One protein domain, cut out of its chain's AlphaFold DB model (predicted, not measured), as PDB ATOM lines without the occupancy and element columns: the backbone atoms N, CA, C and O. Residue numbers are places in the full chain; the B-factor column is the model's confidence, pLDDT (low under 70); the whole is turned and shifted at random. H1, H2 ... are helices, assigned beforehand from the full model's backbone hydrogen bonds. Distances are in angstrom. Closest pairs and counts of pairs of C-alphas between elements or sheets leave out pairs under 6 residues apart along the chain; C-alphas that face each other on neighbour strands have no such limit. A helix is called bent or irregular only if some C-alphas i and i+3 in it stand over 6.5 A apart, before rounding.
ATOM      1  N   THR A 159     149.353 407.910 419.710       91.62
ATOM      2  CA  THR A 159     149.205 408.683 420.953       91.62
ATOM      3  C   THR A 159     149.834 410.072 420.839       91.62
ATOM      4  O   THR A 159     149.214 411.057 421.224       91.62
ATOM      5  N   ILE A 160     151.031 410.169 420.248       87.94
ATOM      6  CA  ILE A 160     151.730 411.447 420.050       87.94
ATOM      7  C   ILE A 160     151.000 412.293 419.005       87.94
ATOM      8  O   ILE A 160     150.848 413.494 419.184       87.94
ATOM      9  N   VAL A 161     150.513 411.665 417.931       90.62
ATOM     10  CA  VAL A 161     149.758 412.360 416.880       90.62
ATOM     11  C   VAL A 161     148.492 412.999 417.456       90.62
ATOM     12  O   VAL A 161     148.271 414.191 417.260       90.62
ATOM     13  N   ILE A 162     147.689 412.232 418.199       91.50
ATOM     14  CA  ILE A 162     146.450 412.724 418.821       91.50
ATOM     15  C   ILE A 162     146.758 413.835 419.825       91.50
ATOM     16  O   ILE A 162     146.083 414.862 419.815       91.50
ATOM     17  N   TRP A 163     147.794 413.662 420.647       92.25
ATOM     18  CA  TRP A 163     148.197 414.671 421.622       92.25
ATOM     19  C   TRP A 163     148.620 415.986 420.957       92.25
ATOM     20  O   TRP A 163     148.115 417.044 421.316       92.25
ATOM     21  N   ASN A 164     149.440 415.926 419.905       88.88
ATOM     22  CA  ASN A 164     149.848 417.116 419.154       88.88
ATOM     23  C   ASN A 164     148.656 417.816 418.469       88.88
ATOM     24  O   ASN A 164     148.606 419.044 418.421       88.88
ATOM     25  N   PHE A 165     147.675 417.066 417.947       90.62
ATOM     26  CA  PHE A 165     146.452 417.659 417.385       90.62
ATOM     27  C   PHE A 165     145.558 418.293 418.456       90.62
ATOM     28  O   PHE A 165     144.939 419.328 418.203       90.62
ATOM     29  N   PHE A 166     145.503 417.706 419.652       92.56
ATOM     30  CA  PHE A 166     144.812 418.301 420.792       92.56
ATOM     31  C   PHE A 166     145.482 419.611 421.229       92.56
ATOM     32  O   PHE A 166     144.801 420.630 421.349       92.56
ATOM     33  N   GLU A 167     146.811 419.623 421.370       91.06
ATOM     34  CA  GLU A 167     147.589 420.836 421.659       91.06
ATOM     35  C   GLU A 167     147.384 421.917 420.592       91.06
ATOM     36  O   GLU A 167     147.230 423.091 420.924       91.06
ATOM     37  N   PHE A 168     147.311 421.534 419.314       89.69
ATOM     38  CA  PHE A 168     147.003 422.452 418.219       89.69
ATOM     39  C   PHE A 168     145.621 423.105 418.386       89.69
ATOM     40  O   PHE A 168     145.502 424.327 418.286       89.69
ATOM     41  N   GLY A 169     144.584 422.317 418.690       89.38
ATOM     42  CA  GLY A 169     143.241 422.842 418.960       89.38
ATOM     43  C   GLY A 169     143.208 423.779 420.171       89.38
ATOM     44  O   GLY A 169     142.618 424.860 420.108       89.38
ATOM     45  N   LEU A 170     143.905 423.406 421.249       92.12
ATOM     46  CA  LEU A 170     144.027 424.219 422.458       92.12
ATOM     47  C   LEU A 170     144.769 425.534 422.188       92.12
ATOM     48  O   LEU A 170     144.338 426.583 422.663       92.12
ATOM     49  N   ALA A 171     145.835 425.513 421.388       90.56
ATOM     50  CA  ALA A 171     146.584 426.710 421.021       90.56
ATOM     51  C   ALA A 171     145.758 427.674 420.148       90.56
ATOM     52  O   ALA A 171     145.830 428.886 420.354       90.56
ATOM     53  N   ILE A 172     144.925 427.169 419.226       90.12
ATOM     54  CA  ILE A 172     143.973 428.007 418.468       90.12
ATOM     55  C   ILE A 172     142.983 428.678 419.418       90.12
ATOM     56  O   ILE A 172     142.758 429.886 419.331       90.12
ATOM     57  N   PHE A 173     142.402 427.904 420.335       91.38
ATOM     58  CA  PHE A 173     141.470 428.434 421.324       91.38
ATOM     59  C   PHE A 173     142.137 429.491 422.217       91.38
ATOM     60  O   PHE A 173     141.572 430.558 422.445       91.38
ATOM     61  N   TYR A 174     143.373 429.244 422.649       91.69
ATOM     62  CA  TYR A 174     144.172 430.199 423.410       91.69
ATOM     63  C   TYR A 174     144.407 431.510 422.643       91.69
ATOM     64  O   TYR A 174     144.175 432.587 423.190       91.69
ATOM     65  N   LEU A 175     144.799 431.445 421.366       90.19
ATOM     66  CA  LEU A 175     144.973 432.635 420.524       90.19
ATOM     67  C   LEU A 175     143.665 433.424 420.367       90.19
ATOM     68  O   LEU A 175     143.686 434.653 420.424       90.19
ATOM     69  N   ALA A 176     142.526 432.738 420.227       90.12
ATOM     70  CA  ALA A 176     141.219 433.389 420.182       90.12
ATOM     71  C   ALA A 176     140.906 434.130 421.493       90.12
ATOM     72  O   ALA A 176     140.468 435.280 421.454       90.12
ATOM     73  N   LEU A 177     141.207 433.527 422.650       91.25
ATOM     74  CA  LEU A 177     141.042 434.182 423.951       91.25
ATOM     75  C   LEU A 177     141.931 435.419 424.103       91.25
ATOM     76  O   LEU A 177     141.457 436.436 424.603       91.25
ATOM     77  N   VAL A 178     143.193 435.359 423.665       91.12
ATOM     78  CA  VAL A 178     144.104 436.517 423.700       91.12
ATOM     79  C   VAL A 178     143.521 437.677 422.890       91.12
ATOM     80  O   VAL A 178     143.484 438.810 423.374       91.12
ATOM     81  N   VAL A 179     142.994 437.403 421.693       89.44
ATOM     82  CA  VAL A 179     142.345 438.430 420.868       89.44
ATOM     83  C   VAL A 179     141.104 438.985 421.567       89.44
ATOM     84  O   VAL A 179     141.023 440.194 421.786       89.44
ATOM     85  N   GLU A 180     140.160 438.129 421.965       89.00
ATOM     86  CA  GLU A 180     138.870 438.572 422.508       89.00
ATOM     87  C   GLU A 180     138.983 439.289 423.851       89.00
ATOM     88  O   GLU A 180     138.277 440.267 424.098       89.00
ATOM     89  N   ARG A 181     139.857 438.802 424.735       90.06
ATOM     90  CA  ARG A 181     139.963 439.306 426.105       90.06
ATOM     91  C   ARG A 181     140.967 440.435 426.253       90.06
ATOM     92  O   ARG A 181     140.753 441.277 427.118       90.06
ATOM     93  N   MET A 182     142.036 440.462 425.455       90.00
ATOM     94  CA  MET A 182     143.108 441.451 425.624       90.00
ATOM     95  C   MET A 182     143.128 442.501 424.513       90.00
ATOM     96  O   MET A 182     143.285 443.679 424.813       90.00
ATOM     97  N   LEU A 183     142.944 442.114 423.245       88.62
ATOM     98  CA  LEU A 183     143.071 443.052 422.120       88.62
ATOM     99  C   LEU A 183     141.777 443.821 421.837       88.62
ATOM    100  O   LEU A 183     141.793 445.051 421.773       88.62
ATOM    101  N   LEU A 184     140.645 443.123 421.711       88.06
ATOM    102  CA  LEU A 184     139.365 443.762 421.380       88.06
ATOM    103  C   LEU A 184     138.961 444.904 422.335       88.06
ATOM    104  O   LEU A 184     138.573 445.961 421.831       88.06
ATOM    105  N   PRO A 185     139.019 444.771 423.679       89.88
ATOM    106  CA  PRO A 185     138.560 445.846 424.560       89.88
ATOM    107  C   PRO A 185     139.420 447.111 424.471       89.88
ATOM    108  O   PRO A 185     138.886 448.201 424.668       89.88
ATOM    109  N   VAL A 186     140.711 446.976 424.151       89.06
ATOM    110  CA  VAL A 186     141.644 448.105 424.034       89.06
ATOM    111  C   VAL A 186     141.402 448.882 422.743       89.06
ATOM    112  O   VAL A 186     141.368 450.108 422.775       89.06
ATOM    113  N   PHE A 187     141.195 448.194 421.616       89.44
ATOM    114  CA  PHE A 187     141.175 448.843 420.298       89.44
ATOM    115  C   PHE A 187     139.778 449.151 419.742       89.44
ATOM    116  O   PHE A 187     139.664 450.019 418.880       89.44
ATOM    117  N   ARG A 188     138.699 448.544 420.260       86.94
ATOM    118  CA  ARG A 188     137.321 448.806 419.779       86.94
ATOM    119  C   ARG A 188     136.862 450.265 419.893       86.94
ATOM    120  O   ARG A 188     135.930 450.658 419.207       86.94
ATOM    121  N   ILE A 189     137.483 451.034 420.788       86.31
ATOM    122  CA  ILE A 189     137.192 452.458 421.024       86.31
ATOM    123  C   ILE A 189     137.854 453.380 419.989       86.31
ATOM    124  O   ILE A 189     137.629 454.589 419.992       86.31
ATOM    125  N   PHE A 190     138.718 452.836 419.128       84.25
ATOM    126  CA  PHE A 190     139.416 453.621 418.126       84.25
ATOM    127  C   PHE A 190     138.458 454.022 417.002       84.25
ATOM    128  O   PHE A 190     137.824 453.170 416.384       84.25
ATOM    129  N   GLY A 191     138.355 455.323 416.728       78.88
ATOM    130  CA  GLY A 191     137.460 455.864 415.703       78.88
ATOM    131  C   GLY A 191     136.033 456.163 416.179       78.88
ATOM    132  O   GLY A 191     135.242 456.666 415.394       78.88
ATOM    133  N   THR A 192     135.692 455.896 417.446       83.81
ATOM    134  CA  THR A 192     134.375 456.256 418.015       83.81
ATOM    135  C   THR A 192     134.411 457.526 418.860       83.81
ATOM    136  O   THR A 192     133.377 458.140 419.094       83.81
ATOM    137  N   GLN A 193     135.585 457.895 419.368       83.94
ATOM    138  CA  GLN A 193     135.783 459.046 420.246       83.94
ATOM    139  C   GLN A 193     137.155 459.686 419.980       83.94
ATOM    140  O   GLN A 193     138.067 458.975 419.530       83.94
ATOM    141  N   PRO A 194     137.326 460.992 420.261       82.88
ATOM    142  CA  PRO A 194     138.627 461.641 420.186       82.88
ATOM    143  C   PRO A 194     139.574 461.068 421.253       82.88
ATOM    144  O   PRO A 194     139.202 460.915 422.418       82.88
ATOM    145  N   LEU A 195     140.797 460.718 420.856       85.62
ATOM    146  CA  LEU A 195     141.804 460.073 421.702       85.62
ATOM    147  C   LEU A 195     143.024 460.976 421.894       85.62
ATOM    148  O   LEU A 195     143.605 461.488 420.939       85.62
ATOM    149  N   GLU A 196     143.462 461.115 423.146       86.50
ATOM    150  CA  GLU A 196     144.679 461.853 423.487       86.50
ATOM    151  C   GLU A 196     145.957 461.115 423.057       86.50
ATOM    152  O   GLU A 196     146.014 459.886 423.015       86.50
ATOM    153  N   GLN A 197     147.052 461.859 422.869       85.25
ATOM    154  CA  GLN A 197     148.376 461.295 422.558       85.25
ATOM    155  C   GLN A 197     148.842 460.238 423.577       85.25
ATOM    156  O   GLN A 197     149.451 459.233 423.209       85.25
ATOM    157  N   LYS A 198     148.502 460.423 424.860       88.44
ATOM    158  CA  LYS A 198     148.830 459.479 425.941       88.44
ATOM    159  C   LYS A 198     148.242 458.087 425.705       88.44
ATOM    160  O   LYS A 198     148.846 457.091 426.105       88.44
ATOM    161  N   TRP A 199     147.096 458.005 425.031       90.12
ATOM    162  CA  TRP A 199     146.440 456.738 424.734       90.12
ATOM    163  C   TRP A 199     147.267 455.866 423.781       90.12
ATOM    164  O   TRP A 199     147.331 454.655 423.977       90.12
ATOM    165  N   TYR A 200     147.974 456.447 422.806       88.88
ATOM    166  CA  TYR A 200     148.811 455.688 421.861       88.88
ATOM    167  C   TYR A 200     149.992 454.995 422.549       88.88
ATOM    168  O   TYR A 200     150.310 453.839 422.262       88.88
ATOM    169  N   ILE A 201     150.625 455.685 423.500       90.69
ATOM    170  CA  ILE A 201     151.732 455.124 424.280       90.69
ATOM    171  C   ILE A 201     151.198 454.037 425.218       90.69
ATOM    172  O   ILE A 201     151.733 452.929 425.247       90.69
ATOM    173  N   LYS A 202     150.103 454.325 425.937       90.81
ATOM    174  CA  LYS A 202     149.467 453.373 426.858       90.81
ATOM    175  C   LYS A 202     149.025 452.098 426.139       90.81
ATOM    176  O   LYS A 202     149.382 451.008 426.573       90.81
ATOM    177  N   SER A 203     148.324 452.232 425.015       91.12
ATOM    178  CA  SER A 203     147.839 451.100 424.218       91.12
ATOM    179  C   SER A 203     148.979 450.260 423.643       91.12
ATOM    180  O   SER A 203     148.871 449.041 423.611       91.12
ATOM    181  N   THR A 204     150.103 450.869 423.251       92.00
ATOM    182  CA  THR A 204     151.275 450.124 422.761       92.00
ATOM    183  C   THR A 204     151.952 449.309 423.870       92.00
ATOM    184  O   THR A 204     152.340 448.158 423.653       92.00
ATOM    185  N   ILE A 205     152.047 449.858 425.083       92.31
ATOM    186  CA  ILE A 205     152.563 449.119 426.244       92.31
ATOM    187  C   ILE A 205     151.604 447.978 426.611       92.31
ATOM    188  O   ILE A 205     152.037 446.837 426.761       92.31
ATOM    189  N   GLU A 206     150.301 448.254 426.679       91.69
ATOM    190  CA  GLU A 206     149.273 447.244 426.965       91.69
ATOM    191  C   GLU A 206     149.229 446.141 425.899       91.69
ATOM    192  O   GLU A 206     149.040 444.977 426.243       91.69
ATOM    193  N   ALA A 207     149.489 446.473 424.630       93.31
ATOM    194  CA  ALA A 207     149.547 445.524 423.519       93.31
ATOM    195  C   ALA A 207     150.839 444.691 423.476       93.31
ATOM    196  O   ALA A 207     150.880 443.666 422.792       93.31
ATOM    197  N   SER A 208     151.879 445.065 424.226       93.62
ATOM    198  CA  SER A 208     153.136 444.304 424.276       93.62
ATOM    199  C   SER A 208     152.939 442.910 424.876       93.62
ATOM    200  O   SER A 208     153.514 441.943 424.377       93.62
ATOM    201  N   VAL A 209     152.076 442.783 425.893       92.44
ATOM    202  CA  VAL A 209     151.742 441.498 426.531       92.44
ATOM    203  C   VAL A 209     150.979 440.556 425.584       92.44
ATOM    204  O   VAL A 209     151.480 439.461 425.323       92.44
ATOM    205  N   PRO A 210     149.816 440.921 425.010       93.31
ATOM    206  CA  PRO A 210     149.149 440.057 424.041       93.31
ATOM    207  C   PRO A 210     149.995 439.853 422.780       93.31
ATOM    208  O   PRO A 210     149.939 438.773 422.205       93.31
ATOM    209  N   GLY A 211     150.828 440.822 422.380       92.88
ATOM    210  CA  GLY A 211     151.757 440.686 421.257       92.88
ATOM    211  C   GLY A 211     152.776 439.558 421.453       92.88
ATOM    212  O   GLY A 211     152.894 438.685 420.591       92.88
ATOM    213  N   ILE A 212     153.476 439.520 422.595       93.19
ATOM    214  CA  ILE A 212     154.445 438.445 422.873       93.19
ATOM    215  C   ILE A 212     153.763 437.083 423.057       93.19
ATOM    216  O   ILE A 212     154.279 436.073 422.578       93.19
ATOM    217  N   LEU A 213     152.586 437.046 423.692       93.25
ATOM    218  CA  LEU A 213     151.809 435.815 423.857       93.25
ATOM    219  C   LEU A 213     151.337 435.267 422.508       93.25
ATOM    220  O   LEU A 213     151.476 434.072 422.255       93.25
ATOM    221  N   PHE A 214     150.846 436.141 421.624       91.38
ATOM    222  CA  PHE A 214     150.432 435.775 420.273       91.38
ATOM    223  C   PHE A 214     151.609 435.215 419.470       91.38
ATOM    224  O   PHE A 214     151.485 434.158 418.851       91.38
ATOM    225  N   PHE A 215     152.774 435.870 419.533       91.25
ATOM    226  CA  PHE A 215     153.982 435.383 418.872       91.25
ATOM    227  C   PHE A 215     154.404 434.004 419.399       91.25
ATOM    228  O   PHE A 215     154.608 433.081 418.611       91.25
ATOM    229  N   MET A 216     154.523 433.835 420.718       89.81
ATOM    230  CA  MET A 216     154.982 432.574 421.313       89.81
ATOM    231  C   MET A 216     154.013 431.424 421.049       89.81
ATOM    232  O   MET A 216     154.436 430.355 420.604       89.81
ATOM    233  N   ALA A 217     152.716 431.653 421.256       90.88
ATOM    234  CA  ALA A 217     151.693 430.651 420.992       90.88
ATOM    235  C   ALA A 217     151.603 430.308 419.498       90.88
ATOM    236  O   ALA A 217     151.487 429.134 419.163       90.88
ATOM    237  N   GLY A 218     151.735 431.288 418.597       86.50
ATOM    238  CA  GLY A 218     151.775 431.048 417.151       86.50
ATOM    239  C   GLY A 218     152.974 430.197 416.718       86.50
ATOM    240  O   GLY A 218     152.815 429.256 415.938       86.50
ATOM    241  N   ASN A 219     154.165 430.469 417.263       85.81
ATOM    242  CA  ASN A 219     155.361 429.664 416.995       85.81
ATOM    243  C   ASN A 219     155.220 428.239 417.531       85.81
ATOM    244  O   ASN A 219     155.553 427.290 416.824       85.81
ATOM    245  N   TYR A 220     154.707 428.078 418.751       87.44
ATOM    246  CA  TYR A 220     154.450 426.765 419.337       87.44
ATOM    247  C   TYR A 220     153.418 425.979 418.516       87.44
ATOM    248  O   TYR A 220     153.684 424.854 418.097       87.44
ATOM    249  N   LEU A 221     152.287 426.600 418.181       89.56
ATOM    250  CA  LEU A 221     151.229 425.999 417.370       89.56
ATOM    251  C   LEU A 221     151.761 425.496 416.025       89.56
ATOM    252  O   LEU A 221     151.508 424.346 415.659       89.56
ATOM    253  N   LEU A 222     152.497 426.337 415.291       83.44
ATOM    254  CA  LEU A 222     152.979 425.995 413.955       83.44
ATOM    255  C   LEU A 222     154.154 425.015 414.014       83.44
ATOM    256  O   LEU A 222     154.102 423.946 413.410       83.44
ATOM    257  N   LEU A 223     155.231 425.378 414.710       83.44
ATOM    258  CA  LEU A 223     156.495 424.645 414.643       83.44
ATOM    259  C   LEU A 223     156.494 423.390 415.508       83.44
ATOM    260  O   LEU A 223     157.130 422.405 415.141       83.44
ATOM    261  N   HIS A 224     155.808 423.425 416.650       82.44
ATOM    262  CA  HIS A 224     155.765 422.298 417.565       82.44
ATOM    263  C   HIS A 224     154.567 421.409 417.261       82.44
ATOM    264  O   HIS A 224     154.746 420.321 416.723       82.44
ATOM    265  N   SER A 225     153.350 421.862 417.550       85.50
ATOM    266  CA  SER A 225     152.177 420.987 417.503       85.50
ATOM    267  C   SER A 225     151.847 420.557 416.067       85.50
ATOM    268  O   SER A 225     151.744 419.363 415.787       85.50
ATOM    269  N   TRP A 226     151.769 421.498 415.119       87.25
ATOM    270  CA  TRP A 226     151.390 421.191 413.736       87.25
ATOM    271  C   TRP A 226     152.468 420.410 412.977       87.25
ATOM    272  O   TRP A 226     152.199 419.315 412.479       87.25
ATOM    273  N   LEU A 227     153.703 420.922 412.891       85.25
ATOM    274  CA  LEU A 227     154.755 420.233 412.132       85.25
ATOM    275  C   LEU A 227     155.124 418.869 412.733       85.25
ATOM    276  O   LEU A 227     155.356 417.942 411.958       85.25
ATOM    277  N   ASN A 228     155.122 418.699 414.063       85.06
ATOM    278  CA  ASN A 228     155.380 417.381 414.655       85.06
ATOM    279  C   ASN A 228     154.217 416.408 414.439       85.06
ATOM    280  O   ASN A 228     154.470 415.227 414.208       85.06
ATOM    281  N   ALA A 229     152.957 416.868 414.460       85.25
ATOM    282  CA  ALA A 229     151.814 416.017 414.118       85.25
ATOM    283  C   ALA A 229     151.951 415.450 412.696       85.25
ATOM    284  O   ALA A 229     151.852 414.238 412.497       85.25
ATOM    285  N   TRP A 230     152.270 416.306 411.719       84.94
ATOM    286  CA  TRP A 230     152.506 415.877 410.337       84.94
ATOM    287  C   TRP A 230     153.779 415.043 410.175       84.94
ATOM    288  O   TRP A 230     153.782 414.097 409.387       84.94
ATOM    289  N   ALA A 231     154.847 415.346 410.920       84.31
ATOM    290  CA  ALA A 231     156.073 414.554 410.903       84.31
ATOM    291  C   ALA A 231     155.810 413.113 411.355       84.31
ATOM    292  O   ALA A 231     156.188 412.176 410.657       84.31
ATOM    293  N   GLU A 232     155.116 412.922 412.477       85.44
ATOM    294  CA  GLU A 232     154.799 411.587 412.991       85.44
ATOM    295  C   GLU A 232     153.791 410.855 412.090       85.44
ATOM    296  O   GLU A 232     153.978 409.667 411.814       85.44
ATOM    297  N   LEU A 233     152.784 411.557 411.550       85.56
ATOM    298  CA  LEU A 233     151.813 410.980 410.611       85.56
ATOM    299  C   LEU A 233     152.487 410.478 409.322       85.56
ATOM    300  O   LEU A 233     152.162 409.405 408.813       85.56
ATOM    301  N   LEU A 234     153.463 411.231 408.806       82.75
ATOM    302  CA  LEU A 234     154.208 410.895 407.589       82.75
ATOM    303  C   LEU A 234     155.462 410.054 407.853       82.75
ATOM    304  O   LEU A 234     156.178 409.724 406.902       82.75
ATOM    305  N   ARG A 235     155.725 409.687 409.115       81.75
ATOM    306  CA  ARG A 235     156.926 408.963 409.562       81.75
ATOM    307  C   ARG A 235     158.231 409.668 409.190       81.75
ATOM    308  O   ARG A 235     159.186 409.012 408.809       81.75
ATOM    309  N   PHE A 236     158.277 410.990 409.245       81.06
ATOM    310  CA  PHE A 236     159.438 411.794 408.874       81.06
ATOM    311  C   PHE A 236     160.399 411.977 410.065       81.06
ATOM    312  O   PHE A 236     159.984 412.483 411.104       81.06
ATOM    313  N   ALA A 237     161.677 411.589 409.929       72.50
ATOM    314  CA  ALA A 237     162.624 411.519 411.056       72.50
ATOM    315  C   ALA A 237     163.812 412.511 411.016       72.50
ATOM    316  O   ALA A 237     164.689 412.425 411.874       72.50
ATOM    317  N   ASP A 238     163.881 413.448 410.060       67.31
ATOM    318  CA  ASP A 238     165.025 414.378 409.966       67.31
ATOM    319  C   ASP A 238     164.881 415.550 410.962       67.31
ATOM    320  O   ASP A 238     163.905 416.300 410.899       67.31
ATOM    321  N   ARG A 239     165.825 415.694 411.908       56.44
ATOM    322  CA  ARG A 239     165.722 416.605 413.074       56.44
ATOM    323  C   ARG A 239     166.839 417.656 413.199       56.44
ATOM    324  O   ARG A 239     166.982 418.249 414.264       56.44
ATOM    325  N   MET A 240     167.622 417.943 412.157       46.66
ATOM    326  CA  MET A 240     168.644 419.008 412.223       46.66
ATOM    327  C   MET A 240     168.849 419.738 410.891       46.66
ATOM    328  O   MET A 240     169.105 419.103 409.874       46.66
ATOM    329  N   PHE A 241     168.814 421.081 410.904       44.91
ATOM    330  CA  PHE A 241     168.865 421.894 409.676       44.91
ATOM    331  C   PHE A 241     169.894 423.030 409.615       44.91
ATOM    332  O   PHE A 241     169.850 423.788 408.650       44.91
ATOM    333  N   TYR A 242     170.856 423.167 410.537       39.69
ATOM    334  CA  TYR A 242     171.809 424.285 410.422       39.69
ATOM    335  C   TYR A 242     173.253 423.949 410.804       39.69
ATOM    336  O   TYR A 242     173.551 423.584 411.938       39.69
ATOM    337  N   LYS A 243     174.178 424.212 409.869       34.91
ATOM    338  CA  LYS A 243     175.556 424.610 410.184       34.91
ATOM    339  C   LYS A 243     176.020 425.712 409.219       34.91
ATOM    340  O   LYS A 243     176.096 425.498 408.018       34.91
ATOM    341  N   ARG A 244     176.288 426.878 409.824       40.88
ATOM    342  CA  ARG A 244     177.110 428.052 409.442       40.88
ATOM    343  C   ARG A 244     177.114 428.516 407.976       40.88
ATOM    344  O   ARG A 244     177.672 427.830 407.130       40.88
ATOM    345  N   ASN A 245     176.751 429.787 407.731       56.38
ATOM    346  CA  ASN A 245     177.615 430.656 406.911       56.38
ATOM    347  C   ASN A 245     177.333 432.175 406.937       56.38
ATOM    348  O   ASN A 245     176.251 432.621 407.292       56.38
ATOM    349  N   LYS A 246     178.393 432.897 406.526       69.56
ATOM    350  CA  LYS A 246     178.599 434.286 406.044       69.56
ATOM    351  C   LYS A 246     177.440 435.303 406.143       69.56
ATOM    352  O   LYS A 246     176.390 435.126 405.538       69.56
ATOM    353  N   ASN A 247     177.742 436.465 406.738       71.88
ATOM    354  CA  ASN A 247     176.840 437.613 406.959       71.88
ATOM    355  C   ASN A 247     176.017 438.053 405.724       71.88
ATOM    356  O   ASN A 247     174.878 438.479 405.885       71.88
ATOM    357  N   LEU A 248     176.558 437.941 404.500       75.50
ATOM    358  CA  LEU A 248     175.844 438.313 403.267       75.50
ATOM    359  C   LEU A 248     174.673 437.367 402.955       75.50
ATOM    360  O   LEU A 248     173.609 437.813 402.535       75.50
ATOM    361  N   ALA A 249     174.850 436.066 403.197       78.75
ATOM    362  CA  ALA A 249     173.775 435.091 403.040       78.75
ATOM    363  C   ALA A 249     172.689 435.314 404.103       78.75
ATOM    364  O   ALA A 249     171.504 435.250 403.789       78.75
ATOM    365  N   THR A 250     173.092 435.654 405.333       79.25
ATOM    366  CA  THR A 250     172.162 436.044 406.401       79.25
ATOM    367  C   THR A 250     171.337 437.266 406.003       79.25
ATOM    368  O   THR A 250     170.120 437.230 406.145       79.25
ATOM    369  N   PHE A 251     171.969 438.313 405.459       81.25
ATOM    370  CA  PHE A 251     171.265 439.515 405.004       81.25
ATOM    371  C   PHE A 251     170.240 439.202 403.912       81.25
ATOM    372  O   PHE A 251     169.076 439.565 404.051       81.25
ATOM    373  N   ALA A 252     170.641 438.482 402.860       84.44
ATOM    374  CA  ALA A 252     169.743 438.153 401.755       84.44
ATOM    375  C   ALA A 252     168.523 437.341 402.222       84.44
ATOM    376  O   ALA A 252     167.395 437.641 401.838       84.44
ATOM    377  N   VAL A 253     168.728 436.345 403.092       83.88
ATOM    378  CA  VAL A 253     167.629 435.538 403.647       83.88
ATOM    379  C   VAL A 253     166.708 436.386 404.519       83.88
ATOM    380  O   VAL A 253     165.490 436.261 404.430       83.88
ATOM    381  N   PHE A 254     167.275 437.266 405.339       83.44
ATOM    382  CA  PHE A 254     166.503 438.107 406.241       83.44
ATOM    383  C   PHE A 254     165.682 439.166 405.490       83.44
ATOM    384  O   PHE A 254     164.506 439.352 405.790       83.44
ATOM    385  N   PHE A 255     166.258 439.777 404.451       87.56
ATOM    386  CA  PHE A 255     165.569 440.719 403.572       87.56
ATOM    387  C   PHE A 255     164.414 440.056 402.815       87.56
ATOM    388  O   PHE A 255     163.285 440.538 402.861       87.56
ATOM    389  N   VAL A 256     164.670 438.911 402.170       89.38
ATOM    390  CA  VAL A 256     163.625 438.157 401.459       89.38
ATOM    391  C   VAL A 256     162.521 437.730 402.428       89.38
ATOM    392  O   VAL A 256     161.342 437.868 402.112       89.38
ATOM    393  N   SER A 257     162.885 437.285 403.634       89.94
ATOM    394  CA  SER A 257     161.918 436.964 404.684       89.94
ATOM    395  C   SER A 257     161.051 438.173 405.045       89.94
ATOM    396  O   SER A 257     159.830 438.045 405.073       89.94
ATOM    397  N   ALA A 258     161.641 439.354 405.256       90.31
ATOM    398  CA  ALA A 258     160.899 440.575 405.577       90.31
ATOM    399  C   ALA A 258     159.874 440.939 404.489       90.31
ATOM    400  O   ALA A 258     158.735 441.271 404.810       90.31
ATOM    401  N   VAL A 259     160.248 440.806 403.210       91.62
ATOM    402  CA  VAL A 259     159.343 441.047 402.073       91.62
ATOM    403  C   VAL A 259     158.167 440.070 402.071       91.62
ATOM    404  O   VAL A 259     157.031 440.490 401.875       91.62
ATOM    405  N   PHE A 260     158.403 438.779 402.320       91.25
ATOM    406  CA  PHE A 260     157.311 437.801 402.376       91.25
ATOM    407  C   PHE A 260     156.393 438.003 403.588       91.25
ATOM    408  O   PHE A 260     155.187 437.813 403.458       91.25
ATOM    409  N   HIS A 261     156.919 438.417 404.745       90.62
ATOM    410  CA  HIS A 261     156.078 438.755 405.898       90.62
ATOM    411  C   HIS A 261     155.175 439.954 405.592       90.62
ATOM    412  O   HIS A 261     153.977 439.891 405.855       90.62
ATOM    413  N   GLU A 262     155.731 441.005 404.982       92.81
ATOM    414  CA  GLU A 262     154.961 442.173 404.548       92.81
ATOM    415  C   GLU A 262     153.909 441.796 403.501       92.81
ATOM    416  O   GLU A 262     152.754 442.182 403.624       92.81
ATOM    417  N   TYR A 263     154.273 440.968 402.518       92.31
ATOM    418  CA  TYR A 263     153.345 440.451 401.514       92.31
ATOM    419  C   TYR A 263     152.148 439.743 402.163       92.31
ATOM    420  O   TYR A 263     151.000 440.049 401.842       92.31
ATOM    421  N   ILE A 264     152.390 438.822 403.102       91.62
ATOM    422  CA  ILE A 264     151.303 438.079 403.754       91.62
ATOM    423  C   ILE A 264     150.389 439.032 404.518       91.62
ATOM    424  O   ILE A 264     149.171 438.928 404.398       91.62
ATOM    425  N   ILE A 265     150.961 439.951 405.296       90.88
ATOM    426  CA  ILE A 265     150.191 440.884 406.121       90.88
ATOM    427  C   ILE A 265     149.388 441.842 405.234       90.88
ATOM    428  O   ILE A 265     148.177 441.964 405.423       90.88
ATOM    429  N   ALA A 266     150.011 442.442 404.218       91.00
ATOM    430  CA  ALA A 266     149.360 443.409 403.342       91.00
ATOM    431  C   ALA A 266     148.155 442.806 402.604       91.00
ATOM    432  O   ALA A 266     147.065 443.381 402.586       91.00
ATOM    433  N   PHE A 267     148.312 441.597 402.056       89.50
ATOM    434  CA  PHE A 267     147.215 440.893 401.388       89.50
ATOM    435  C   PHE A 267     146.218 440.254 402.359       89.50
ATOM    436  O   PHE A 267     145.081 440.012 401.971       89.50
ATOM    437  N   THR A 268     146.591 440.009 403.613       89.00
ATOM    438  CA  THR A 268     145.652 439.535 404.640       89.00
ATOM    439  C   THR A 268     144.675 440.629 405.049       89.00
ATOM    440  O   THR A 268     143.477 440.362 405.161       89.00
ATOM    441  N   PHE A 269     145.188 441.836 405.288       86.56
ATOM    442  CA  PHE A 269     144.401 442.964 405.784       86.56
ATOM    443  C   PHE A 269     143.874 443.891 404.677       86.56
ATOM    444  O   PHE A 269     143.085 444.788 404.961       86.56
ATOM    445  N   HIS A 270     144.263 443.653 403.420       88.00
ATOM    446  CA  HIS A 270     143.885 444.443 402.239       88.00
ATOM    447  C   HIS A 270     144.369 445.904 402.272       88.00
ATOM    448  O   HIS A 270     143.761 446.776 401.652       88.00
ATOM    449  N   PHE A 271     145.471 446.180 402.970       88.06
ATOM    450  CA  PHE A 271     146.126 447.487 402.977       88.06
ATOM    451  C   PHE A 271     147.635 447.343 403.110       88.06
ATOM    452  O   PHE A 271     148.120 446.361 403.668       88.06
ATOM    453  N   PHE A 272     148.388 448.319 402.608       89.38
ATOM    454  CA  PHE A 272     149.842 448.305 402.705       89.38
ATOM    455  C   PHE A 272     150.302 449.160 403.884       89.38
ATOM    456  O   PHE A 272     150.108 450.375 403.879       89.38
ATOM    457  N   TYR A 273     150.926 448.539 404.888       89.88
ATOM    458  CA  TYR A 273     151.486 449.264 406.023       89.88
ATOM    459  C   TYR A 273     152.820 448.641 406.465       89.88
ATOM    460  O   TYR A 273     152.814 447.740 407.302       89.88
ATOM    461  N   PRO A 274     153.971 449.142 405.961       90.06
ATOM    462  CA  PRO A 274     155.267 448.453 405.999       90.06
ATOM    463  C   PRO A 274     155.977 448.429 407.364       90.06
ATOM    464  O   PRO A 274     157.207 448.399 407.451       90.06
ATOM    465  N   VAL A 275     155.217 448.437 408.457       91.38
ATOM    466  CA  VAL A 275     155.724 448.394 409.831       91.38
ATOM    467  C   VAL A 275     156.503 447.107 410.076       91.38
ATOM    468  O   VAL A 275     157.578 447.148 410.674       91.38
ATOM    469  N   MET A 276     155.995 445.965 409.597       89.81
ATOM    470  CA  MET A 276     156.670 444.680 409.789       89.81
ATOM    471  C   MET A 276     157.995 444.654 409.035       89.81
ATOM    472  O   MET A 276     159.016 444.273 409.607       89.81
ATOM    473  N   PHE A 277     158.011 445.120 407.786       90.81
ATOM    474  CA  PHE A 277     159.241 445.222 407.007       90.81
ATOM    475  C   PHE A 277     160.317 446.074 407.705       90.81
ATOM    476  O   PHE A 277     161.470 445.652 407.793       90.81
ATOM    477  N   VAL A 278     159.952 447.236 408.258       90.94
ATOM    478  CA  VAL A 278     160.900 448.130 408.946       90.94
ATOM    479  C   VAL A 278     161.364 447.553 410.289       90.94
ATOM    480  O   VAL A 278     162.567 447.534 410.568       90.94
ATOM    481  N   LEU A 279     160.442 447.053 411.119       89.12
ATOM    482  CA  LEU A 279     160.762 446.509 412.444       89.12
ATOM    483  C   LEU A 279     161.544 445.200 412.356       89.12
ATOM    484  O   LEU A 279     162.591 445.059 412.989       89.12
ATOM    485  N   PHE A 280     161.060 444.246 411.564       84.94
ATOM    486  CA  PHE A 280     161.745 442.978 411.382       84.94
ATOM    487  C   PHE A 280     163.003 443.183 410.546       84.94
ATOM    488  O   PHE A 280     164.089 442.960 411.064       84.94
ATOM    489  N   GLY A 281     162.877 443.674 409.308       82.56
ATOM    490  CA  GLY A 281     163.964 443.787 408.328       82.56
ATOM    491  C   GLY A 281     165.065 444.787 408.693       82.56
ATOM    492  O   GLY A 281     166.241 444.482 408.509       82.56
ATOM    493  N   GLY A 282     164.706 445.957 409.224       83.62
ATOM    494  CA  GLY A 282     165.661 446.997 409.616       83.62
ATOM    495  C   GLY A 282     166.218 446.769 411.018       83.62
ATOM    496  O   GLY A 282     167.388 446.412 411.187       83.62
ATOM    497  N   PHE A 283     165.368 446.952 412.033       84.62
ATOM    498  CA  PHE A 283     165.795 446.851 413.429       84.62
ATOM    499  C   PHE A 283     166.244 445.431 413.781       84.62
ATOM    500  O   PHE A 283     167.345 445.261 414.301       84.62
ATOM    501  N   GLY A 284     165.463 444.401 413.442       83.12
ATOM    502  CA  GLY A 284     165.817 443.004 413.717       83.12
ATOM    503  C   GLY A 284     167.154 442.572 413.099       83.12
ATOM    504  O   GLY A 284     167.920 441.852 413.741       83.12
ATOM    505  N   PHE A 285     167.500 443.068 411.906       81.31
ATOM    506  CA  PHE A 285     168.813 442.815 411.306       81.31
ATOM    507  C   PHE A 285     169.936 443.537 412.057       81.31
ATOM    508  O   PHE A 285     170.972 442.933 412.344       81.31
ATOM    509  N   ALA A 286     169.731 444.806 412.430       82.56
ATOM    510  CA  ALA A 286     170.688 445.558 413.240       82.56
ATOM    511  C   ALA A 286     170.974 444.853 414.581       82.56
ATOM    512  O   ALA A 286     172.130 444.774 415.011       82.56
ATOM    513  N   PHE A 287     169.955 444.237 415.193       79.12
ATOM    514  CA  PHE A 287     170.095 443.456 416.425       79.12
ATOM    515  C   PHE A 287     171.052 442.259 416.304       79.12
ATOM    516  O   PHE A 287     171.705 441.919 417.291       79.12
ATOM    517  N   ILE A 288     171.235 441.660 415.120       78.44
ATOM    518  CA  ILE A 288     172.219 440.577 414.909       78.44
ATOM    519  C   ILE A 288     173.655 441.073 415.157       78.44
ATOM    520  O   ILE A 288     174.509 440.321 415.633       78.44
ATOM    521  N   PHE A 289     173.935 442.345 414.857       77.62
ATOM    522  CA  PHE A 289     175.235 442.961 415.123       77.62
ATOM    523  C   PHE A 289     175.337 443.462 416.562       77.62
ATOM    524  O   PHE A 289     176.362 443.239 417.204       77.62
ATOM    525  N   VAL A 290     174.267 444.061 417.097       76.75
ATOM    526  CA  VAL A 290     174.221 444.527 418.495       76.75
ATOM    527  C   VAL A 290     174.347 443.366 419.483       76.75
ATOM    528  O   VAL A 290     175.025 443.511 420.495       76.75
ATOM    529  N   GLY A 291     173.802 442.186 419.173       68.81
ATOM    530  CA  GLY A 291     173.938 440.980 419.997       68.81
ATOM    531  C   GLY A 291     175.380 440.476 420.146       68.81
ATOM    532  O   GLY A 291     175.670 439.699 421.052       68.81
ATOM    533  N   LYS A 292     176.318 440.942 419.307       72.44
ATOM    534  CA  LYS A 292     177.757 440.692 419.506       72.44
ATOM    535  C   LYS A 292     178.370 441.590 420.584       72.44
ATOM    536  O   LYS A 292     179.410 441.241 421.133       72.44
ATOM    537  N   ILE A 293     177.743 442.732 420.866       75.56
ATOM    538  CA  ILE A 293     178.203 443.751 421.818       75.56
ATOM    539  C   ILE A 293     177.481 443.574 423.159       75.56
ATOM    540  O   ILE A 293     178.112 443.476 424.211       75.56
ATOM    541  N   VAL A 294     176.150 443.489 423.124       74.94
ATOM    542  CA  VAL A 294     175.299 443.357 424.310       74.94
ATOM    543  C   VAL A 294     175.062 441.875 424.598       74.94
ATOM    544  O   VAL A 294     174.268 441.224 423.930       74.94
ATOM    545  N   ARG A 295     175.742 441.345 425.623       69.00
ATOM    546  CA  ARG A 295     175.614 439.940 426.070       69.00
ATOM    547  C   ARG A 295     174.383 439.657 426.943       69.00
ATOM    548  O   ARG A 295     174.122 438.502 427.260       69.00
ATOM    549  N   SER A 296     173.652 440.689 427.370       74.31
ATOM    550  CA  SER A 296     172.490 440.520 428.249       74.31
ATOM    551  C   SER A 296     171.245 440.121 427.460       74.31
ATOM    552  O   SER A 296     170.772 440.872 426.604       74.31
ATOM    553  N   ASN A 297     170.659 438.978 427.819       80.88
ATOM    554  CA  ASN A 297     169.387 438.517 427.259       80.88
ATOM    555  C   ASN A 297     168.228 439.480 427.570       80.88
ATOM    556  O   ASN A 297     167.266 439.530 426.809       80.88
ATOM    557  N   THR A 298     168.306 440.270 428.645       84.88
ATOM    558  CA  THR A 298     167.223 441.176 429.065       84.88
ATOM    559  C   THR A 298     166.905 442.225 428.003       84.88
ATOM    560  O   THR A 298     165.738 442.474 427.714       84.88
ATOM    561  N   PHE A 299     167.928 442.806 427.373       82.88
ATOM    562  CA  PHE A 299     167.740 443.801 426.316       82.88
ATOM    563  C   PHE A 299     167.091 443.193 425.064       82.88
ATOM    564  O   PHE A 299     166.201 443.794 424.458       82.88
ATOM    565  N   MET A 300     167.488 441.967 424.710       82.62
ATOM    566  CA  MET A 300     166.880 441.215 423.612       82.62
ATOM    567  C   MET A 300     165.398 440.944 423.890       82.62
ATOM    568  O   MET A 300     164.558 441.234 423.049       82.62
ATOM    569  N   TRP A 301     165.055 440.444 425.077       86.06
ATOM    570  CA  TRP A 301     163.661 440.171 425.434       86.06
ATOM    571  C   TRP A 301     162.811 441.440 425.493       86.06
ATOM    572  O   TRP A 301     161.695 441.444 424.985       86.06
ATOM    573  N   LEU A 302     163.343 442.532 426.046       88.12
ATOM    574  CA  LEU A 302     162.625 443.802 426.126       88.12
ATOM    575  C   LEU A 302     162.329 444.379 424.735       88.12
ATOM    576  O   LEU A 302     161.188 444.737 424.450       88.12
ATOM    577  N   SER A 303     163.338 444.439 423.862       87.19
ATOM    578  CA  SER A 303     163.166 444.911 422.480       87.19
ATOM    579  C   SER A 303     162.227 444.010 421.679       87.19
ATOM    580  O   SER A 303     161.409 444.509 420.907       87.19
ATOM    581  N   PHE A 304     162.283 442.698 421.910       87.50
ATOM    582  CA  PHE A 304     161.387 441.741 421.281       87.50
ATOM    583  C   PHE A 304     159.928 441.920 421.726       87.50
ATOM    584  O   PHE A 304     159.029 441.960 420.883       87.50
ATOM    585  N   CYS A 305     159.675 442.099 423.026       91.56
ATOM    586  CA  CYS A 305     158.340 442.396 423.554       91.56
ATOM    587  C   CYS A 305     157.798 443.724 423.014       91.56
ATOM    588  O   CYS A 305     156.665 443.774 422.537       91.56
ATOM    589  N   LEU A 306     158.619 444.778 423.034       91.50
ATOM    590  CA  LEU A 306     158.242 446.096 422.525       91.50
ATOM    591  C   LEU A 306     157.921 446.046 421.023       91.50
ATOM    592  O   LEU A 306     156.905 446.583 420.593       91.50
ATOM    593  N   GLY A 307     158.753 445.369 420.225       91.94
ATOM    594  CA  GLY A 307     158.552 445.236 418.782       91.94
ATOM    595  C   GLY A 307     157.238 444.535 418.431       91.94
ATOM    596  O   GLY A 307     156.496 445.017 417.576       91.94
ATOM    597  N   ASN A 308     156.904 443.443 419.130       91.81
ATOM    598  CA  ASN A 308     155.614 442.768 418.955       91.81
ATOM    599  C   ASN A 308     154.438 443.635 419.434       91.81
ATOM    600  O   ASN A 308     153.378 443.610 418.812       91.81
ATOM    601  N   GLY A 309     154.618 444.426 420.496       93.44
ATOM    602  CA  GLY A 309     153.608 445.368 420.980       93.44
ATOM    603  C   GLY A 309     153.285 446.473 419.982       93.44
ATOM    604  O   GLY A 309     152.115 446.697 419.687       93.44
ATOM    605  N   ILE A 310     154.316 447.106 419.411       93.38
ATOM    606  CA  ILE A 310     154.178 448.131 418.362       93.38
ATOM    607  C   ILE A 310     153.472 447.546 417.138       93.38
ATOM    608  O   ILE A 310     152.570 448.161 416.579       93.38
ATOM    609  N   MET A 311     153.867 446.345 416.719       92.44
ATOM    610  CA  MET A 311     153.254 445.679 415.576       92.44
ATOM    611  C   MET A 311     151.767 445.419 415.826       92.44
ATOM    612  O   MET A 311     150.919 445.805 415.025       92.44
ATOM    613  N   MET A 312     151.447 444.815 416.970       92.19
ATOM    614  CA  MET A 312     150.075 444.485 417.329       92.19
ATOM    615  C   MET A 312     149.204 445.740 417.467       92.19
ATOM    616  O   MET A 312     148.067 445.738 416.996       92.19
ATOM    617  N   SER A 313     149.727 446.818 418.061       93.12
ATOM    618  CA  SER A 313     148.980 448.067 418.219       93.12
ATOM    619  C   SER A 313     148.734 448.758 416.883       93.12
ATOM    620  O   SER A 313     147.584 449.050 416.563       93.12
ATOM    621  N   LEU A 314     149.770 448.961 416.069       92.88
ATOM    622  CA  LEU A 314     149.667 449.698 414.811       92.88
ATOM    623  C   LEU A 314     148.734 449.011 413.802       92.88
ATOM    624  O   LEU A 314     147.889 449.686 413.213       92.88
ATOM    625  N   TYR A 315     148.818 447.684 413.644       92.12
ATOM    626  CA  TYR A 315     147.898 446.959 412.758       92.12
ATOM    627  C   TYR A 315     146.466 446.928 413.297       92.12
ATOM    628  O   TYR A 315     145.527 447.089 412.518       92.12
ATOM    629  N   SER A 316     146.277 446.766 414.613       91.50
ATOM    630  CA  SER A 316     144.935 446.790 415.214       91.50
ATOM    631  C   SER A 316     144.282 448.158 415.043       91.50
ATOM    632  O   SER A 316     143.140 448.240 414.595       91.50
ATOM    633  N   ILE A 317     145.017 449.233 415.338       91.38
ATOM    634  CA  ILE A 317     144.552 450.612 415.170       91.38
ATOM    635  C   ILE A 317     144.128 450.859 413.721       91.38
ATOM    636  O   ILE A 317     143.032 451.362 413.495       91.38
ATOM    637  N   GLU A 318     144.944 450.467 412.740       91.19
ATOM    638  CA  GLU A 318     144.616 450.659 411.324       91.19
ATOM    639  C   GLU A 318     143.385 449.844 410.892       91.19
ATOM    640  O   GLU A 318     142.534 450.352 410.160       91.19
ATOM    641  N   CYS A 319     143.220 448.617 411.398       89.44
ATOM    642  CA  CYS A 319     142.029 447.809 411.122       89.44
ATOM    643  C   CYS A 319     140.748 448.476 411.643       89.44
ATOM    644  O   CYS A 319     139.751 448.541 410.925       89.44
ATOM    645  N   TYR A 320     140.775 449.008 412.868       88.50
ATOM    646  CA  TYR A 320     139.634 449.737 413.429       88.50
ATOM    647  C   TYR A 320     139.430 451.104 412.769       88.50
ATOM    648  O   TYR A 320     138.288 451.506 412.557       88.50
ATOM    649  N   ALA A 321     140.504 451.784 412.361       87.88
ATOM    650  CA  ALA A 321     140.425 453.026 411.595       87.88
ATOM    651  C   ALA A 321     139.676 452.817 410.271       87.88
ATOM    652  O   ALA A 321     138.825 453.614 409.891       87.88
ATOM    653  N   ARG A 322     139.953 451.714 409.573       87.12
ATOM    654  CA  ARG A 322     139.282 451.382 408.309       87.12
ATOM    655  C   ARG A 322     137.833 450.947 408.483       87.12
ATOM    656  O   ARG A 322     137.042 451.146 407.565       87.12
ATOM    657  N   ALA A 323     137.495 450.370 409.634       86.81
ATOM    658  CA  ALA A 323     136.129 449.976 409.955       86.81
ATOM    659  C   ALA A 323     135.244 451.173 410.344       86.81
ATOM    660  O   ALA A 323     134.079 451.209 409.962       86.81
ATOM    661  N   ASN A 324     135.794 452.135 411.090       87.00
ATOM    662  CA  ASN A 324     135.012 453.198 411.725       87.00
ATOM    663  C   ASN A 324     135.113 454.560 411.016       87.00
ATOM    664  O   ASN A 324     134.207 455.376 411.161       87.00
ATOM    665  N   CYS A 325     136.185 454.825 410.265       85.50
ATOM    666  CA  CYS A 325     136.465 456.147 409.693       85.50
ATOM    667  C   CYS A 325     136.262 456.171 408.170       85.50
ATOM    668  O   CYS A 325     136.390 455.149 407.483       85.50
ATOM    669  N   LEU A 326     135.971 457.362 407.638       84.88
ATOM    670  CA  LEU A 326     135.662 457.553 406.221       84.88
ATOM    671  C   LEU A 326     136.860 457.190 405.322       84.88
ATOM    672  O   LEU A 326     138.000 457.523 405.661       84.88
ATOM    673  N   PRO A 327     136.620 456.514 404.182       85.00
ATOM    674  CA  PRO A 327     137.661 456.205 403.207       85.00
ATOM    675  C   PRO A 327     138.168 457.457 402.493       85.00
ATOM    676  O   PRO A 327     137.430 458.431 402.320       85.00
ATOM    677  N   HIS A 328     139.413 457.409 402.016       84.38
ATOM    678  CA  HIS A 328     139.904 458.411 401.070       84.38
ATOM    679  C   HIS A 328     139.188 458.263 399.714       84.38
ATOM    680  O   HIS A 328     138.825 457.149 399.332       84.38
ATOM    681  N   PRO A 329     138.981 459.366 398.969       82.50
ATOM    682  CA  PRO A 329     138.247 459.338 397.701       82.50
ATOM    683  C   PRO A 329     138.945 458.503 396.617       82.50
ATOM    684  O   PRO A 329     138.273 457.855 395.816       82.50
ATOM    685  N   ASP A 330     140.281 458.469 396.617       87.12
ATOM    686  CA  ASP A 330     141.075 457.677 395.678       87.12
ATOM    687  C   ASP A 330     141.446 456.310 396.263       87.12
ATOM    688  O   ASP A 330     142.116 456.222 397.294       87.12
ATOM    689  N   TYR A 331     141.111 455.230 395.548       83.25
ATOM    690  CA  TYR A 331     141.396 453.851 395.972       83.25
ATOM    691  C   TYR A 331     142.886 453.591 396.248       83.25
ATOM    692  O   TYR A 331     143.240 452.962 397.242       83.25
ATOM    693  N   TYR A 332     143.779 454.078 395.380       84.25
ATOM    694  CA  TYR A 332     145.221 453.874 395.552       84.25
ATOM    695  C   TYR A 332     145.771 454.643 396.753       84.25
ATOM    696  O   TYR A 332     146.646 454.143 397.455       84.25
ATOM    697  N   VAL A 333     145.238 455.838 397.014       83.88
ATOM    698  CA  VAL A 333     145.615 456.621 398.194       83.88
ATOM    699  C   VAL A 333     145.133 455.906 399.449       83.88
ATOM    700  O   VAL A 333     145.915 455.723 400.371       83.88
ATOM    701  N   ASP A 334     143.901 455.400 399.450       83.25
ATOM    702  CA  ASP A 334     143.355 454.627 400.565       83.25
ATOM    703  C   ASP A 334     144.133 453.326 400.837       83.25
ATOM    704  O   ASP A 334     144.172 452.844 401.968       83.25
ATOM    705  N   LEU A 335     144.776 452.743 399.820       84.81
ATOM    706  CA  LEU A 335     145.580 451.526 399.958       84.81
ATOM    707  C   LEU A 335     146.946 451.782 400.617       84.81
ATOM    708  O   LEU A 335     147.394 450.957 401.416       84.81
ATOM    709  N   PHE A 336     147.610 452.885 400.257       86.38
ATOM    710  CA  PHE A 336     148.982 453.196 400.687       86.38
ATOM    711  C   PHE A 336     149.061 454.155 401.878       86.38
ATOM    712  O   PHE A 336     150.065 454.152 402.591       86.38
ATOM    713  N   LEU A 337     148.041 454.988 402.087       84.00
ATOM    714  CA  LEU A 337     147.991 455.929 403.198       84.00
ATOM    715  C   LEU A 337     147.189 455.321 404.360       84.00
ATOM    716  O   LEU A 337     146.038 454.922 404.168       84.00
ATOM    717  N   PRO A 338     147.759 455.249 405.577       85.31
ATOM    718  CA  PRO A 338     147.039 454.727 406.727       85.31
ATOM    719  C   PRO A 338     145.933 455.695 407.166       85.31
ATOM    720  O   PRO A 338     146.167 456.896 407.340       85.31
ATOM    721  N   ARG A 339     144.721 455.181 407.404       85.31
ATOM    722  CA  ARG A 339     143.599 455.995 407.911       85.31
ATOM    723  C   ARG A 339     143.776 456.377 409.376       85.31
ATOM    724  O   ARG A 339     143.208 457.372 409.828       85.31
ATOM    725  N   SER A 340     144.576 455.611 410.114       84.19
ATOM    726  CA  SER A 340     144.847 455.829 411.538       84.19
ATOM    727  C   SER A 340     145.375 457.226 411.872       84.19
ATOM    728  O   SER A 340     145.108 457.717 412.966       84.19
ATOM    729  N   TRP A 341     146.069 457.895 410.946       82.12
ATOM    730  CA  TRP A 341     146.642 459.226 411.187       82.12
ATOM    731  C   TRP A 341     145.633 460.364 410.993       82.12
ATOM    732  O   TRP A 341     145.693 461.362 411.709       82.12
ATOM    733  N   ASN A 342     144.671 460.196 410.083       80.75
ATOM    734  CA  ASN A 342     143.692 461.238 409.753       80.75
ATOM    735  C   ASN A 342     142.359 461.060 410.488       80.75
ATOM    736  O   ASN A 342     141.624 462.028 410.660       80.75
ATOM    737  N   CYS A 343     142.040 459.848 410.954       80.75
ATOM    738  CA  CYS A 343     140.740 459.561 411.562       80.75
ATOM    739  C   CYS A 343     140.429 460.456 412.777       80.75
ATOM    740  O   CYS A 343     139.311 460.935 412.934       80.75
ATOM    741  N   GLN A 344     141.424 460.751 413.618       76.94
ATOM    742  CA  GLN A 344     141.221 461.622 414.783       76.94
ATOM    743  C   GLN A 344     140.947 463.083 414.404       76.94
ATOM    744  O   GLN A 344     140.216 463.764 415.113       76.94
ATOM    745  N   GLN A 345     141.485 463.558 413.278       75.19
ATOM    746  CA  GLN A 345     141.195 464.906 412.778       75.19
ATOM    747  C   GLN A 345     139.754 465.014 412.266       75.19
ATOM    748  O   GLN A 345     139.137 466.058 412.421       75.19
ATOM    749  N   GLN A 346     139.203 463.931 411.711       69.00
ATOM    750  CA  GLN A 346     137.814 463.872 411.238       69.00
ATOM    751  C   GLN A 346     136.785 463.829 412.377       69.00
ATOM    752  O   GLN A 346     135.648 464.222 412.172       69.00
ATOM    753  N   LEU A 347     137.166 463.329 413.557       70.00
ATOM    754  CA  LEU A 347     136.301 463.259 414.744       70.00
ATOM    755  C   LEU A 347     136.282 464.558 415.560       70.00
ATOM    756  O   LEU A 347     135.392 464.743 416.386       70.00
ATOM    757  N   GLY A 348     137.300 465.406 415.390       59.31
ATOM    758  CA  GLY A 348     137.429 466.691 416.079       59.31
ATOM    759  C   GLY A 348     137.044 467.910 415.234       59.31
ATOM    760  O   GLY A 348     137.070 469.018 415.768       59.31
ATOM    761  N   ALA A 349     136.739 467.711 413.949       52.25
ATOM    762  CA  ALA A 349     136.166 468.705 413.039       52.25
ATOM    763  C   ALA A 349     134.644 468.541 413.001       52.25
ATOM    764  O   ALA A 349     133.956 469.584 412.936       52.25
TER     765      ALA A 349
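This is residues 159 to 349 of the 349 residues of an uncharacterized protein of Ooceraea biroi (UniProt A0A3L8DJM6). Two long helices, H1 and H2, lie side by side as a hairpin that makes the long axis, and H5 crosses H2 in the middle of the model, with H4 and then H3 folded back and forth on it. The short helices H6 and H7 follow beyond the end of H5, and residues 238 to 246 stick out as a loop. The printed part has 191 residues with seven named helices, H1 to H7 in order, and no named strand: all helix. It is only just loose, close to compact, with a radius of gyration of the C-alphas of 19.6 A and spans of 63 by 41 by 35 A.

H1, residues 159 to 187, starts at C-alpha 159 (149.205, 408.683, 420.953), is 41.0 A long and is only just irregular, C-alphas 181 and 184 being 6.52 A apart. H2, residues 197 to 233, is 51.8 A long, with a kink of 32 degrees near residue 207. H3 is residues 247 to 269, 32.9 A; H4, 275 to 290, 20.8 A; H5, 297 to 324, 40.5 A; H6, 331 to 336, 9.0 A; H7, 343 to 348, 9.1 A, ending at C-alpha 348 (137.429, 466.691, 416.079).

H5, the hub, touches H2 about perpendicular at 76 degrees, C-alphas 208 and 309 closest at 3.5 A. The hairpin H1 and H2 touches at 13 degrees, a shallow tilt, C-alphas 164 and 225 closest at 4.8 A. The hairpin H4 and H5 touches closest at C-alphas 276 and 311, 6.8 A; the hairpin H3 and H4 at C-alphas 258 and 277, 5.1 A. H6 touches no helix; H7 is near H5. Every O i to N i+4 pair is within hydrogen-bond range in H3, H5, H6 and H7, but 22 of 25 in H1, 27 of 33 in H2 and 9 of 12 in H4.

The C-alphas of Arg 235 and Ala 349, farthest apart, are 63.3 A apart. The printed part has no cut; the link H2 to H3 is long. Low-confidence residues are 238 to 246, 291, 295, 346 and 348 to 349.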